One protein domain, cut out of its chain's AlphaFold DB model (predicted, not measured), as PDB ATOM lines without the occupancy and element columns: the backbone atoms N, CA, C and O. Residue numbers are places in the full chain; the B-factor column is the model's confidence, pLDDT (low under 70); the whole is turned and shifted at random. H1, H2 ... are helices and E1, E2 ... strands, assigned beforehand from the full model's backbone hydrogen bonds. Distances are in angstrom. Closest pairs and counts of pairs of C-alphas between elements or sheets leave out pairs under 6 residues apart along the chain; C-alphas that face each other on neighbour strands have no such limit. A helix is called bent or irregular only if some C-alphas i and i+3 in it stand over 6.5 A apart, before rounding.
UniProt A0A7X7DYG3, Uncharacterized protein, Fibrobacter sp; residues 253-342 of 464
ATOM      1  N   PRO A 253     176.716 192.863 168.015       79.88
ATOM      2  CA  PRO A 253     176.015 194.090 167.640       79.88
ATOM      3  C   PRO A 253     175.164 194.643 168.789       79.88
ATOM      4  O   PRO A 253     174.452 193.889 169.454       79.88
ATOM      5  N   VAL A 254     175.183 195.966 168.983       85.31
ATOM      6  CA  VAL A 254     174.508 196.618 170.121       85.31
ATOM      7  C   VAL A 254     173.014 196.279 170.190       85.31
ATOM      8  O   VAL A 254     172.478 196.089 171.271       85.31
ATOM      9  N   GLN A 255     172.357 196.084 169.043       81.19
ATOM     10  CA  GLN A 255     170.948 195.682 168.947       81.19
ATOM     11  C   GLN A 255     170.697 194.253 169.466       81.19
ATOM     12  O   GLN A 255     169.700 194.008 170.147       81.19
ATOM     13  N   ASN A 256     171.609 193.314 169.185       86.31
ATOM     14  CA  ASN A 256     171.535 191.941 169.697       86.31
ATOM     15  C   ASN A 256     171.745 191.938 171.209       86.31
ATOM     16  O   ASN A 256     170.980 191.318 171.950       86.31
ATOM     17  N   LEU A 257     172.755 192.688 171.660       91.12
ATOM     18  CA  LEU A 257     173.022 192.884 173.076       91.12
ATOM     19  C   LEU A 257     171.820 193.529 173.778       91.12
ATOM     20  O   LEU A 257     171.442 193.074 174.850       91.12
ATOM     21  N   LEU A 258     171.180 194.530 173.175       91.44
ATOM     22  CA  LEU A 258     170.011 195.210 173.727       91.44
ATOM     23  C   LEU A 258     168.827 194.253 173.902       91.44
ATOM     24  O   LEU A 258     168.229 194.200 174.975       91.44
ATOM     25  N   ALA A 259     168.530 193.442 172.884       90.44
ATOM     26  CA  ALA A 259     167.474 192.434 172.948       90.44
ATOM     27  C   ALA A 259     167.742 191.377 174.038       90.44
ATOM     28  O   ALA A 259     166.849 191.054 174.823       90.44
ATOM     29  N   ALA A 260     168.983 190.887 174.134       93.88
ATOM     30  CA  ALA A 260     169.409 189.977 175.198       93.88
ATOM     31  C   ALA A 260     169.331 190.634 176.589       93.88
ATOM     32  O   ALA A 260     168.877 190.017 177.554       93.88
ATOM     33  N   THR A 261     169.713 191.909 176.686       95.50
ATOM     34  CA  THR A 261     169.658 192.696 177.925       95.50
ATOM     35  C   THR A 261     168.219 192.900 178.383       95.50
ATOM     36  O   THR A 261     167.954 192.781 179.574       95.50
ATOM     37  N   THR A 262     167.268 193.121 177.470       93.75
ATOM     38  CA  THR A 262     165.839 193.168 177.810       93.75
ATOM     39  C   THR A 262     165.389 191.880 178.493       93.75
ATOM     40  O   THR A 262     164.737 191.941 179.532       93.75
ATOM     41  N   LEU A 263     165.762 190.713 177.955       93.00
ATOM     42  CA  LEU A 263     165.412 189.439 178.586       93.00
ATOM     43  C   LEU A 263     166.083 189.286 179.956       93.00
ATOM     44  O   LEU A 263     165.411 188.922 180.916       93.00
ATOM     45  N   CYS A 264     167.364 189.641 180.079       94.25
ATOM     46  CA  CYS A 264     168.084 189.620 181.358       94.25
ATOM     47  C   CYS A 264     167.473 190.575 182.395       94.25
ATOM     48  O   CYS A 264     167.401 190.267 183.580       94.25
ATOM     49  N   ARG A 265     166.986 191.737 181.963       92.56
ATOM     50  CA  ARG A 265     166.285 192.684 182.831       92.56
ATOM     51  C   ARG A 265     165.004 192.077 183.401       92.56
ATOM     52  O   ARG A 265     164.677 192.339 184.551       92.56
ATOM     53  N   TRP A 266     164.272 191.293 182.611       89.94
ATOM     54  CA  TRP A 266     163.023 190.665 183.057       89.94
ATOM     55  C   TRP A 266     163.245 189.490 184.009       89.94
ATOM     56  O   TRP A 266     162.338 189.136 184.762       89.94
ATOM     57  N   THR A 267     164.431 188.880 183.984       88.62
ATOM     58  CA  THR A 267     164.787 187.775 184.885       88.62
ATOM     59  C   THR A 267     165.374 188.251 186.201       88.62
ATOM     60  O   THR A 267     165.234 187.565 187.214       88.62
ATOM     61  N   LEU A 268     166.006 189.421 186.215       89.25
ATOM     62  CA  LEU A 268     166.578 190.021 187.415       89.25
ATOM     63  C   LEU A 268     165.518 190.747 188.256       89.25
ATOM     64  O   LEU A 268     164.360 190.894 187.862       89.25
ATOM     65  N   ASP A 269     165.897 191.134 189.471       83.19
ATOM     66  CA  ASP A 269     165.010 191.854 190.383       83.19
ATOM     67  C   ASP A 269     164.893 193.332 189.996       83.19
ATOM     68  O   ASP A 269     165.790 193.909 189.381       83.19
ATOM     69  N   SER A 270     163.792 193.984 190.376       79.56
ATOM     70  CA  SER A 270     163.510 195.374 189.983       79.56
ATOM     71  C   SER A 270     164.526 196.396 190.513       79.56
ATOM     72  O   SER A 270     164.626 197.502 189.978       79.56
ATOM     73  N   SER A 271     165.267 196.047 191.567       83.69
ATOM     74  CA  SER A 271     166.347 196.861 192.131       83.69
ATOM     75  C   SER A 271     167.609 196.855 191.271       83.69
ATOM     76  O   SER A 271     168.393 197.799 191.382       83.69
ATOM     77  N   ALA A 272     167.784 195.849 190.408       87.81
ATOM     78  CA  ALA A 272     168.974 195.713 189.588       87.81
ATOM     79  C   ALA A 272     169.156 196.921 188.655       87.81
ATOM     80  O   ALA A 272     168.193 197.557 188.218       87.81
ATOM     81  N   VAL A 273     170.414 197.254 188.383       90.94
ATOM     82  CA  VAL A 273     170.813 198.439 187.608       90.94
ATOM     83  C   VAL A 273     171.255 198.053 186.191       90.94
ATOM     84  O   VAL A 273     171.650 196.901 185.982       90.94
ATOM     85  N   PRO A 274     171.250 198.988 185.217       93.81
ATOM     86  CA  PRO A 274     171.583 198.688 183.821       93.81
ATOM     87  C   PRO A 274     172.873 197.881 183.628       93.81
ATOM     88  O   PRO A 274     172.885 196.914 182.867       93.81
ATOM     89  N   LEU A 275     173.939 198.199 184.375       94.19
ATOM     90  CA  LEU A 275     175.211 197.468 184.306       94.19
ATOM     91  C   LEU A 275     175.071 195.972 184.607       94.19
ATOM     92  O   LEU A 275     175.730 195.159 183.964       94.19
ATOM     93  N   GLN A 276     174.214 195.592 185.556       94.56
ATOM     94  CA  GLN A 276     174.017 194.189 185.932       94.56
ATOM     95  C   GLN A 276     173.283 193.421 184.833       94.56
ATOM     96  O   GLN A 276     173.678 192.304 184.497       94.56
ATOM     97  N   TRP A 277     172.256 194.031 184.234       94.75
ATOM     98  CA  TRP A 277     171.505 193.430 183.131       94.75
ATOM     99  C   TRP A 277     172.403 193.225 181.907       94.75
ATOM    100  O   TRP A 277     172.409 192.147 181.316       94.75
ATOM    101  N   ILE A 278     173.182 194.255 181.555       96.50
ATOM    102  CA  ILE A 278     174.063 194.258 180.381       96.50
ATOM    103  C   ILE A 278     175.207 193.265 180.573       96.50
ATOM    104  O   ILE A 278     175.529 192.515 179.652       96.50
ATOM    105  N   LYS A 279     175.792 193.205 181.776       96.50
ATOM    106  CA  LYS A 279     176.815 192.209 182.100       96.50
ATOM    107  C   LYS A 279     176.268 190.788 181.962       96.50
ATOM    108  O   LYS A 279     176.910 189.976 181.309       96.50
ATOM    109  N   LEU A 280     175.091 190.497 182.525       96.50
ATOM    110  CA  LEU A 280     174.483 189.167 182.419       96.50
ATOM    111  C   LEU A 280     174.209 188.785 180.956       96.50
ATOM    112  O   LEU A 280     174.513 187.668 180.542       96.50
ATOM    113  N   ALA A 281     173.693 189.724 180.161       96.25
ATOM    114  CA  ALA A 281     173.481 189.510 178.734       96.25
ATOM    115  C   ALA A 281     174.794 189.204 178.015       96.25
ATOM    116  O   ALA A 281     174.868 188.231 177.265       96.25
ATOM    117  N   LEU A 282     175.839 189.992 178.282       95.50
ATOM    118  CA  LEU A 282     177.171 189.743 177.750       95.50
ATOM    119  C   LEU A 282     177.706 188.393 178.186       95.50
ATOM    120  O   LEU A 282     178.266 187.722 177.343       95.50
ATOM    121  N   ASP A 283     177.530 187.955 179.429       95.25
ATOM    122  CA  ASP A 283     178.027 186.656 179.893       95.25
ATOM    123  C   ASP A 283     177.371 185.495 179.121       95.25
ATOM    124  O   ASP A 283     178.064 184.569 178.693       95.25
ATOM    125  N   LEU A 284     176.069 185.600 178.843       94.75
ATOM    126  CA  LEU A 284     175.256 184.538 178.238       94.75
ATOM    127  C   LEU A 284     175.174 184.569 176.704       94.75
ATOM    128  O   LEU A 284     174.797 183.569 176.092       94.75
ATOM    129  N   LEU A 285     175.495 185.694 176.060       91.19
ATOM    130  CA  LEU A 285     175.408 185.805 174.603       91.19
ATOM    131  C   LEU A 285     176.632 185.217 173.895       91.19
ATOM    132  O   LEU A 285     177.764 185.265 174.381       91.19
ATOM    133  N   THR A 286     176.407 184.741 172.683       84.00
ATOM    134  CA  THR A 286     177.432 184.478 171.670       84.00
ATOM    135  C   THR A 286     177.220 185.435 170.493       84.00
ATOM    136  O   THR A 286     176.312 186.267 170.518       84.00
ATOM    137  N   GLN A 287     178.049 185.344 169.452       70.75
ATOM    138  CA  GLN A 287     177.861 186.169 168.253       70.75
ATOM    139  C   GLN A 287     176.540 185.876 167.528       70.75
ATOM    140  O   GLN A 287     175.956 186.782 166.935       70.75
ATOM    141  N   GLU A 288     176.058 184.633 167.587       76.62
ATOM    142  CA  GLU A 288     174.904 184.186 166.798       76.62
ATOM    143  C   GLU A 288     173.660 183.910 167.640       76.62
ATOM    144  O   GLU A 288     172.540 184.023 167.137       76.62
ATOM    145  N   GLU A 289     173.837 183.575 168.916       89.31
ATOM    146  CA  GLU A 289     172.756 183.085 169.766       89.31
ATOM    147  C   GLU A 289     172.831 183.643 171.190       89.31
ATOM    148  O   GLU A 289     173.903 183.977 171.702       89.31
ATOM    149  N   PHE A 290     171.681 183.689 171.853       94.19
ATOM    150  CA  PHE A 290     171.547 183.982 173.278       94.19
ATOM    151  C   PHE A 290     170.640 182.941 173.935       94.19
ATOM    152  O   PHE A 290     169.634 182.543 173.348       94.19
ATOM    153  N   SER A 291     170.979 182.518 175.154       95.12
ATOM    154  CA  SER A 291     170.181 181.568 175.931       95.12
ATOM    155  C   SER A 291     170.202 181.931 177.412       95.12
ATOM    156  O   SER A 291     171.271 182.144 177.978       95.12
ATOM    157  N   ILE A 292     169.035 181.942 178.053       95.81
ATOM    158  CA  ILE A 292     168.898 182.181 179.495       95.81
ATOM    159  C   ILE A 292     167.836 181.259 180.088       95.81
ATOM    160  O   ILE A 292     166.759 181.098 179.515       95.81
ATOM    161  N   ASP A 293     168.136 180.659 181.237       93.31
ATOM    162  CA  ASP A 293     167.137 179.965 182.047       93.31
ATOM    163  C   ASP A 293     166.445 180.980 182.957       93.31
ATOM    164  O   ASP A 293     167.096 181.682 183.732       93.31
ATOM    165  N   VAL A 294     165.127 181.098 182.817       91.19
ATOM    166  CA  VAL A 294     164.320 182.077 183.553       91.19
ATOM    167  C   VAL A 294     163.542 181.455 184.713       91.19
ATOM    168  O   VAL A 294     162.859 182.179 185.442       91.19
ATOM    169  N   GLY A 295     163.635 180.133 184.895       90.94
ATOM    170  CA  GLY A 295     162.960 179.402 185.965       90.94
ATOM    171  C   GLY A 295     161.463 179.721 186.062       90.94
ATOM    172  O   GLY A 295     160.749 179.815 185.061       90.94
ATOM    173  N   GLU A 296     160.984 179.937 187.285       88.19
ATOM    174  CA  GLU A 296     159.572 180.216 187.585       88.19
ATOM    175  C   GLU A 296     159.076 181.557 187.014       88.19
ATOM    176  O   GLU A 296     157.880 181.721 186.753       88.19
ATOM    177  N   LYS A 297     159.984 182.505 186.719       87.75
ATOM    178  CA  LYS A 297     159.629 183.800 186.110       87.75
ATOM    179  C   LYS A 297     159.116 183.649 184.669       87.75
ATOM    180  O   LYS A 297     158.544 184.601 184.133       87.75
ATOM    181  N   ILE A 298     159.220 182.463 184.050       88.69
ATOM    182  CA  ILE A 298     158.680 182.195 182.705       88.69
ATOM    183  C   ILE A 298     157.192 182.551 182.593       88.69
ATOM    184  O   ILE A 298     156.772 183.102 181.575       88.69
ATOM    185  N   GLY A 299     156.402 182.299 183.645       85.31
ATOM    186  CA  GLY A 299     154.968 182.596 183.660       85.31
ATOM    187  C   GLY A 299     154.665 184.090 183.520       85.31
ATOM    188  O   GLY A 299     153.699 184.459 182.857       85.31
ATOM    189  N   LEU A 300     155.530 184.945 184.076       85.00
ATOM    190  CA  LEU A 300     155.413 186.404 184.008       85.00
ATOM    191  C   LEU A 300     155.923 186.964 182.675       85.00
ATOM    192  O   LEU A 300     155.407 187.966 182.189       85.00
ATOM    193  N   ILE A 301     156.931 186.323 182.080       87.19
ATOM    194  CA  ILE A 301     157.599 186.804 180.863       87.19
ATOM    195  C   ILE A 301     156.849 186.389 179.592       87.19
ATOM    196  O   ILE A 301     156.743 187.174 178.649       87.19
ATOM    197  N   LYS A 302     156.302 185.167 179.560       86.88
ATOM    198  CA  LYS A 302     155.661 184.563 178.379       86.88
ATOM    199  C   LYS A 302     154.629 185.464 177.671       86.88
ATOM    200  O   LYS A 302     154.677 185.503 176.440       86.88
ATOM    201  N   PRO A 303     153.765 186.234 178.365       86.06
ATOM    202  CA  PRO A 303     152.817 187.146 177.713       86.06
ATOM    203  C   PRO A 303     153.476 188.254 176.875       86.06
ATOM    204  O   PRO A 303     152.859 188.786 175.957       86.06
ATOM    205  N   PHE A 304     154.730 188.610 177.160       83.50
ATOM    206  CA  PHE A 304     155.452 189.677 176.460       83.50
ATOM    207  C   PHE A 304     156.290 189.176 175.279       83.50
ATOM    208  O   PHE A 304     156.817 189.993 174.521       83.50
ATOM    209  N   LEU A 305     156.391 187.853 175.099       85.12
ATOM    210  CA  LEU A 305     157.223 187.220 174.073       85.12
ATOM    211  C   LEU A 305     156.521 187.020 172.725       85.12
ATOM    212  O   LEU A 305     157.154 186.582 171.760       85.12
ATOM    213  N   HIS A 306     155.240 187.365 172.606       77.50
ATOM    214  CA  HIS A 306     154.515 187.228 171.344       77.50
ATOM    215  C   HIS A 306     155.200 188.005 170.209       77.50
ATOM    216  O   HIS A 306     155.471 189.199 170.326       77.50
ATOM    217  N   ASN A 307     155.458 187.313 169.092       72.31
ATOM    218  CA  ASN A 307     156.089 187.852 167.882       72.31
ATOM    219  C   ASN A 307     157.512 188.416 168.068       72.31
ATOM    220  O   ASN A 307     157.993 189.127 167.193       72.31
ATOM    221  N   THR A 308     158.200 188.090 169.168       76.75
ATOM    222  CA  THR A 308     159.588 188.531 169.432       76.75
ATOM    223  C   THR A 308     160.656 187.685 168.729       76.75
ATOM    224  O   THR A 308     161.820 188.070 168.700       76.75
ATOM    225  N   GLY A 309     160.286 186.512 168.201       76.44
ATOM    226  CA  GLY A 309     161.244 185.522 167.694       76.44
ATOM    227  C   GLY A 309     162.008 184.762 168.788       76.44
ATOM    228  O   GLY A 309     162.921 184.004 168.483       76.44
ATOM    229  N   VAL A 310     161.651 184.939 170.064       88.62
ATOM    230  CA  VAL A 310     162.223 184.159 171.168       88.62
ATOM    231  C   VAL A 310     161.622 182.753 171.166       88.62
ATOM    232  O   VAL A 310     160.403 182.589 171.240       88.62
ATOM    233  N   GLU A 311     162.480 181.739 171.118       90.19
ATOM    234  CA  GLU A 311     162.100 180.339 171.281       90.19
ATOM    235  C   GLU A 311     162.008 179.999 172.772       90.19
ATOM    236  O   GLU A 311     162.898 180.333 173.557       90.19
ATOM    237  N   ILE A 312     160.922 179.331 173.167       91.06
ATOM    238  CA  ILE A 312     160.664 178.947 174.559       91.06
ATOM    239  C   ILE A 312     160.758 177.428 174.669       91.06
ATOM    240  O   ILE A 312     159.891 176.718 174.162       91.06
ATOM    241  N   ASN A 313     161.773 176.943 175.382       90.50
ATOM    242  CA  ASN A 313     162.007 175.524 175.637       90.50
ATOM    243  C   ASN A 313     161.961 175.264 177.149       90.50
ATOM    244  O   ASN A 313     162.967 175.393 177.845       90.50
ATOM    245  N   GLY A 314     160.779 174.926 177.670       89.75
ATOM    246  CA  GLY A 314     160.565 174.790 179.116       89.75
ATOM    247  C   GLY A 314     160.727 176.136 179.826       89.75
ATOM    248  O   GLY A 314     159.952 177.058 179.575       89.75
ATOM    249  N   THR A 315     161.737 176.245 180.692       92.25
ATOM    250  CA  THR A 315     162.125 177.486 181.386       92.25
ATOM    251  C   THR A 315     163.237 178.253 180.670       92.25
ATOM    252  O   THR A 315     163.634 179.322 181.123       92.25
ATOM    253  N   VAL A 316     163.740 177.748 179.541       93.69
ATOM    254  CA  VAL A 316     164.841 178.373 178.802       93.69
ATOM    255  C   VAL A 316     164.298 179.222 177.658       93.69
ATOM    256  O   VAL A 316     163.524 178.747 176.824       93.69
ATOM    257  N   LEU A 317     164.747 180.474 177.599       93.44
ATOM    258  CA  LEU A 317     164.524 181.385 176.481       93.44
ATOM    259  C   LEU A 317     165.750 181.388 175.574       93.44
ATOM    260  O   LEU A 317     166.866 181.572 176.060       93.44
ATOM    261  N   LYS A 318     165.539 181.229 174.266       93.00
ATOM    262  CA  LYS A 318     166.599 181.272 173.254       93.00
ATOM    263  C   LYS A 318     166.303 182.286 172.159       93.00
ATOM    264  O   LYS A 318     165.162 182.438 171.732       93.00
ATOM    265  N   ILE A 319     167.346 182.956 171.682       90.25
ATOM    266  CA  ILE A 319     167.301 183.822 170.502       90.25
ATOM    267  C   ILE A 319     168.351 183.332 169.509       90.25
ATOM    268  O   ILE A 319     169.530 183.296 169.844       90.25
ATOM    269  N   ASP A 320     167.927 183.036 168.281       85.69
ATOM    270  CA  ASP A 320     168.812 182.954 167.112       85.69
ATOM    271  C   ASP A 320     168.817 184.322 166.411       85.69
ATOM    272  O   ASP A 320     167.823 184.725 165.793       85.69
ATOM    273  N   PHE A 321     169.917 185.068 166.521       77.69
ATOM    274  CA  PHE A 321     170.014 186.421 165.968       77.69
ATOM    275  C   PHE A 321     169.993 186.443 164.431       77.69
ATOM    276  O   PHE A 321     169.743 187.489 163.837       77.69
ATOM    277  N   ARG A 322     170.201 185.300 163.760       68.75
ATOM    278  CA  ARG A 322     170.202 185.208 162.288       68.75
ATOM    279  C   ARG A 322     168.794 185.161 161.698       68.75
ATOM    280  O   ARG A 322     168.609 185.443 160.514       68.75
ATOM    281  N   LYS A 323     167.804 184.758 162.496       65.75
ATOM    282  CA  LYS A 323     166.442 184.462 162.019       65.75
ATOM    283  C   LYS A 323     165.392 185.443 162.528       65.75
ATOM    284  O   LYS A 323     164.373 185.628 161.865       65.75
ATOM    285  N   ASN A 324     165.636 186.072 163.674       67.50
ATOM    286  CA  ASN A 324     164.589 186.741 164.436       67.50
ATOM    287  C   ASN A 324     164.568 188.262 164.268       67.50
ATOM    288  O   ASN A 324     165.595 188.916 164.106       67.50
ATOM    289  N   ILE A 325     163.362 188.833 164.325       65.12
ATOM    290  CA  ILE A 325     163.146 190.282 164.356       65.12
ATOM    291  C   ILE A 325     163.178 190.718 165.819       65.12
ATOM    292  O   ILE A 325     162.271 190.401 166.579       65.12
ATOM    293  N   LEU A 326     164.210 191.467 166.199       75.50
ATOM    294  CA  LEU A 326     164.464 191.824 167.598       75.50
ATOM    295  C   LEU A 326     163.736 193.094 168.062       75.50
ATOM    296  O   LEU A 326     163.695 193.356 169.263       75.50
ATOM    297  N   SER A 327     163.124 193.866 167.149       74.94
ATOM    298  CA  SER A 327     162.409 195.110 167.496       74.94
ATOM    299  C   SER A 327     161.402 194.971 168.639       74.94
ATOM    300  O   SER A 327     161.315 195.910 169.424       74.94
ATOM    301  N   PRO A 328     160.657 193.858 168.811       82.44
ATOM    302  CA  PRO A 328     159.664 193.765 169.882       82.44
ATOM    303  C   PRO A 328     160.280 193.606 171.283       82.44
ATOM    304  O   PRO A 328     159.574 193.747 172.284       82.44
ATOM    305  N   LEU A 329     161.583 193.311 171.370       87.12
ATOM    306  CA  LEU A 329     162.351 193.284 172.619       87.12
ATOM    307  C   LEU A 329     163.021 194.630 172.922       87.12
ATOM    308  O   LEU A 329     163.636 194.784 173.971       87.12
ATOM    309  N   ILE A 330     162.910 195.610 172.030       87.12
ATOM    310  CA  ILE A 330     163.499 196.934 172.203       87.12
ATOM    311  C   ILE A 330     162.396 197.887 172.660       87.12
ATOM    312  O   ILE A 330     161.293 197.903 172.110       87.12
ATOM    313  N   GLY A 331     162.677 198.654 173.712       84.31
ATOM    314  CA  GLY A 331     161.775 199.678 174.209       84.31
ATOM    315  C   GLY A 331     161.539 200.750 173.151       84.31
ATOM    316  O   GLY A 331     162.367 201.003 172.279       84.31
ATOM    317  N   THR A 332     160.409 201.443 173.233       77.44
ATOM    318  CA  THR A 332     160.119 202.552 172.311       77.44
ATOM    319  C   THR A 332     161.111 203.717 172.461       77.44
ATOM    320  O   THR A 332     161.178 204.608 171.616       77.44
ATOM    321  N   ASP A 333     161.861 203.738 173.565       78.62
ATOM    322  CA  ASP A 333     162.998 204.613 173.829       78.62
ATOM    323  C   ASP A 333     164.347 204.116 173.343       78.62
ATOM    324  O   ASP A 333     165.345 204.758 173.645       78.62
ATOM    325  N   MET A 334     164.364 203.059 172.530       80.25
ATOM    326  CA  MET A 334     165.578 202.426 172.013       80.25
ATOM    327  C   MET A 334     166.472 201.843 173.107       80.25
ATOM    328  O   MET A 334     167.613 201.492 172.840       80.25
ATOM    329  N   LEU A 335     165.948 201.716 174.324       90.25
ATOM    330  CA  LEU A 335     166.608 201.100 175.463       90.25
ATOM    331  C   LEU A 335     165.944 199.757 175.783       90.25
ATOM    332  O   LEU A 335     165.065 199.279 175.057       90.25
ATOM    333  N   THR A 336     166.384 199.101 176.851       90.94
ATOM    334  CA  THR A 336     165.798 197.838 177.287       90.94
ATOM    335  C   THR A 336     164.332 198.028 177.626       90.94
ATOM    336  O   THR A 336     163.920 198.940 178.351       90.94
ATOM    337  N   ARG A 337     163.509 197.125 177.105       87.50
ATOM    338  CA  ARG A 337     162.067 197.195 177.285       87.50
ATOM    339  C   ARG A 337     161.714 196.881 178.739       87.50
ATOM    340  O   ARG A 337     162.183 195.890 179.295       87.50
ATOM    341  N   ASN A 338     160.841 197.683 179.346       84.56
ATOM    342  CA  ASN A 338     160.261 197.389 180.657       84.56
ATOM    343  C   ASN A 338     158.733 197.298 180.556       84.56
ATOM    344  O   ASN A 338     158.078 198.339 180.579       84.56
ATOM    345  N   PRO A 339     158.160 196.085 180.495       69.69
ATOM    346  CA  PRO A 339     156.725 195.890 180.341       69.69
ATOM    347  C   PRO A 339     155.900 196.569 181.438       69.69
ATOM    348  O   PRO A 339     154.820 197.080 181.164       69.69
ATOM    349  N   ALA A 340     156.424 196.630 182.668       66.38
ATOM    350  CA  ALA A 340     155.740 197.250 183.802       66.38
ATOM    351  C   ALA A 340     155.797 198.790 183.789       66.38
ATOM    352  O   ALA A 340     155.016 199.439 184.479       66.38
ATOM    353  N   ALA A 341     156.721 199.383 183.024       65.69
ATOM    354  CA  ALA A 341     156.958 200.828 182.988       65.69
ATOM    355  C   ALA A 341     156.767 201.447 181.593       65.69
ATOM    356  O   ALA A 341     157.202 202.581 181.373       65.69
ATOM    357  N   GLU A 342     156.128 200.737 180.655       61.88
ATOM    358  CA  GLU A 342     155.743 201.277 179.347       61.88
ATOM    359  C   GLU A 342     154.710 202.400 179.522       61.88
ATOM    360  O   GLU A 342     153.498 202.208 179.444       61.88
TER     361      GLU A 342
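AT A GLANCE: This is residues 253 to 342 of the 464 residues of an uncharacterized protein of Fibrobacter sp (UniProt A0A7X7DYG3). A small three-stranded antiparallel sheet, ordered E1 E3 E2, is covered on one face by the helices H1, H2 and H3, two layers, with H1 nearest the middle of the whole, and a long tail with no named element, residues 321 to 342, follows E3. The 90 printed residues, mixed in class, run H1 H2 E1 H3 E2 E3. The whole is compact, radius of gyration of the C-alphas 11.7 A, spanning 32 by 27 by 24 A.

IN THESE COORDINATES: E1, residues 289 to 293, spans 13.9 A; E3, 316 to 320, 13.2 A, ending at C-alpha (168.812, 182.954, 167.112); E2, 311 to 313, 6.5 A. H1, 254 to 267, spans 19.8 A from C-alpha (174.508, 196.618, 170.121); H2, 274 to 284, 15.6 A; H3, 295 to 304, 15.9 A.

HOW THE PARTS SIT: N 290 and O 319 of E1 and E3 are 3.0 A apart; N 311 and O 318 of hairpin E2 and E3, 2.8 A. E1, H3, E2 form a split strand-helix-strand unit, E3 between its parallel strands, crossover right-handed. H1 is on the sheet, height 10.0 A. H1 touches H2, about perpendicular at 77 degrees, closest C-alphas Thr 261 and Ala 281, 5.0 A. Every O i to N i+4 pair is within hydrogen-bond range in H1 and H2; H3 has 2 of 6, and 5 of 7 O i to N i+3. H3 is only just irregular: C-alphas 300 and 303 are 6.8 A apart.

THE WHOLE: The printed part has no cut; pLDDT is under 70 at residues 322 to 325 and 339 to 342.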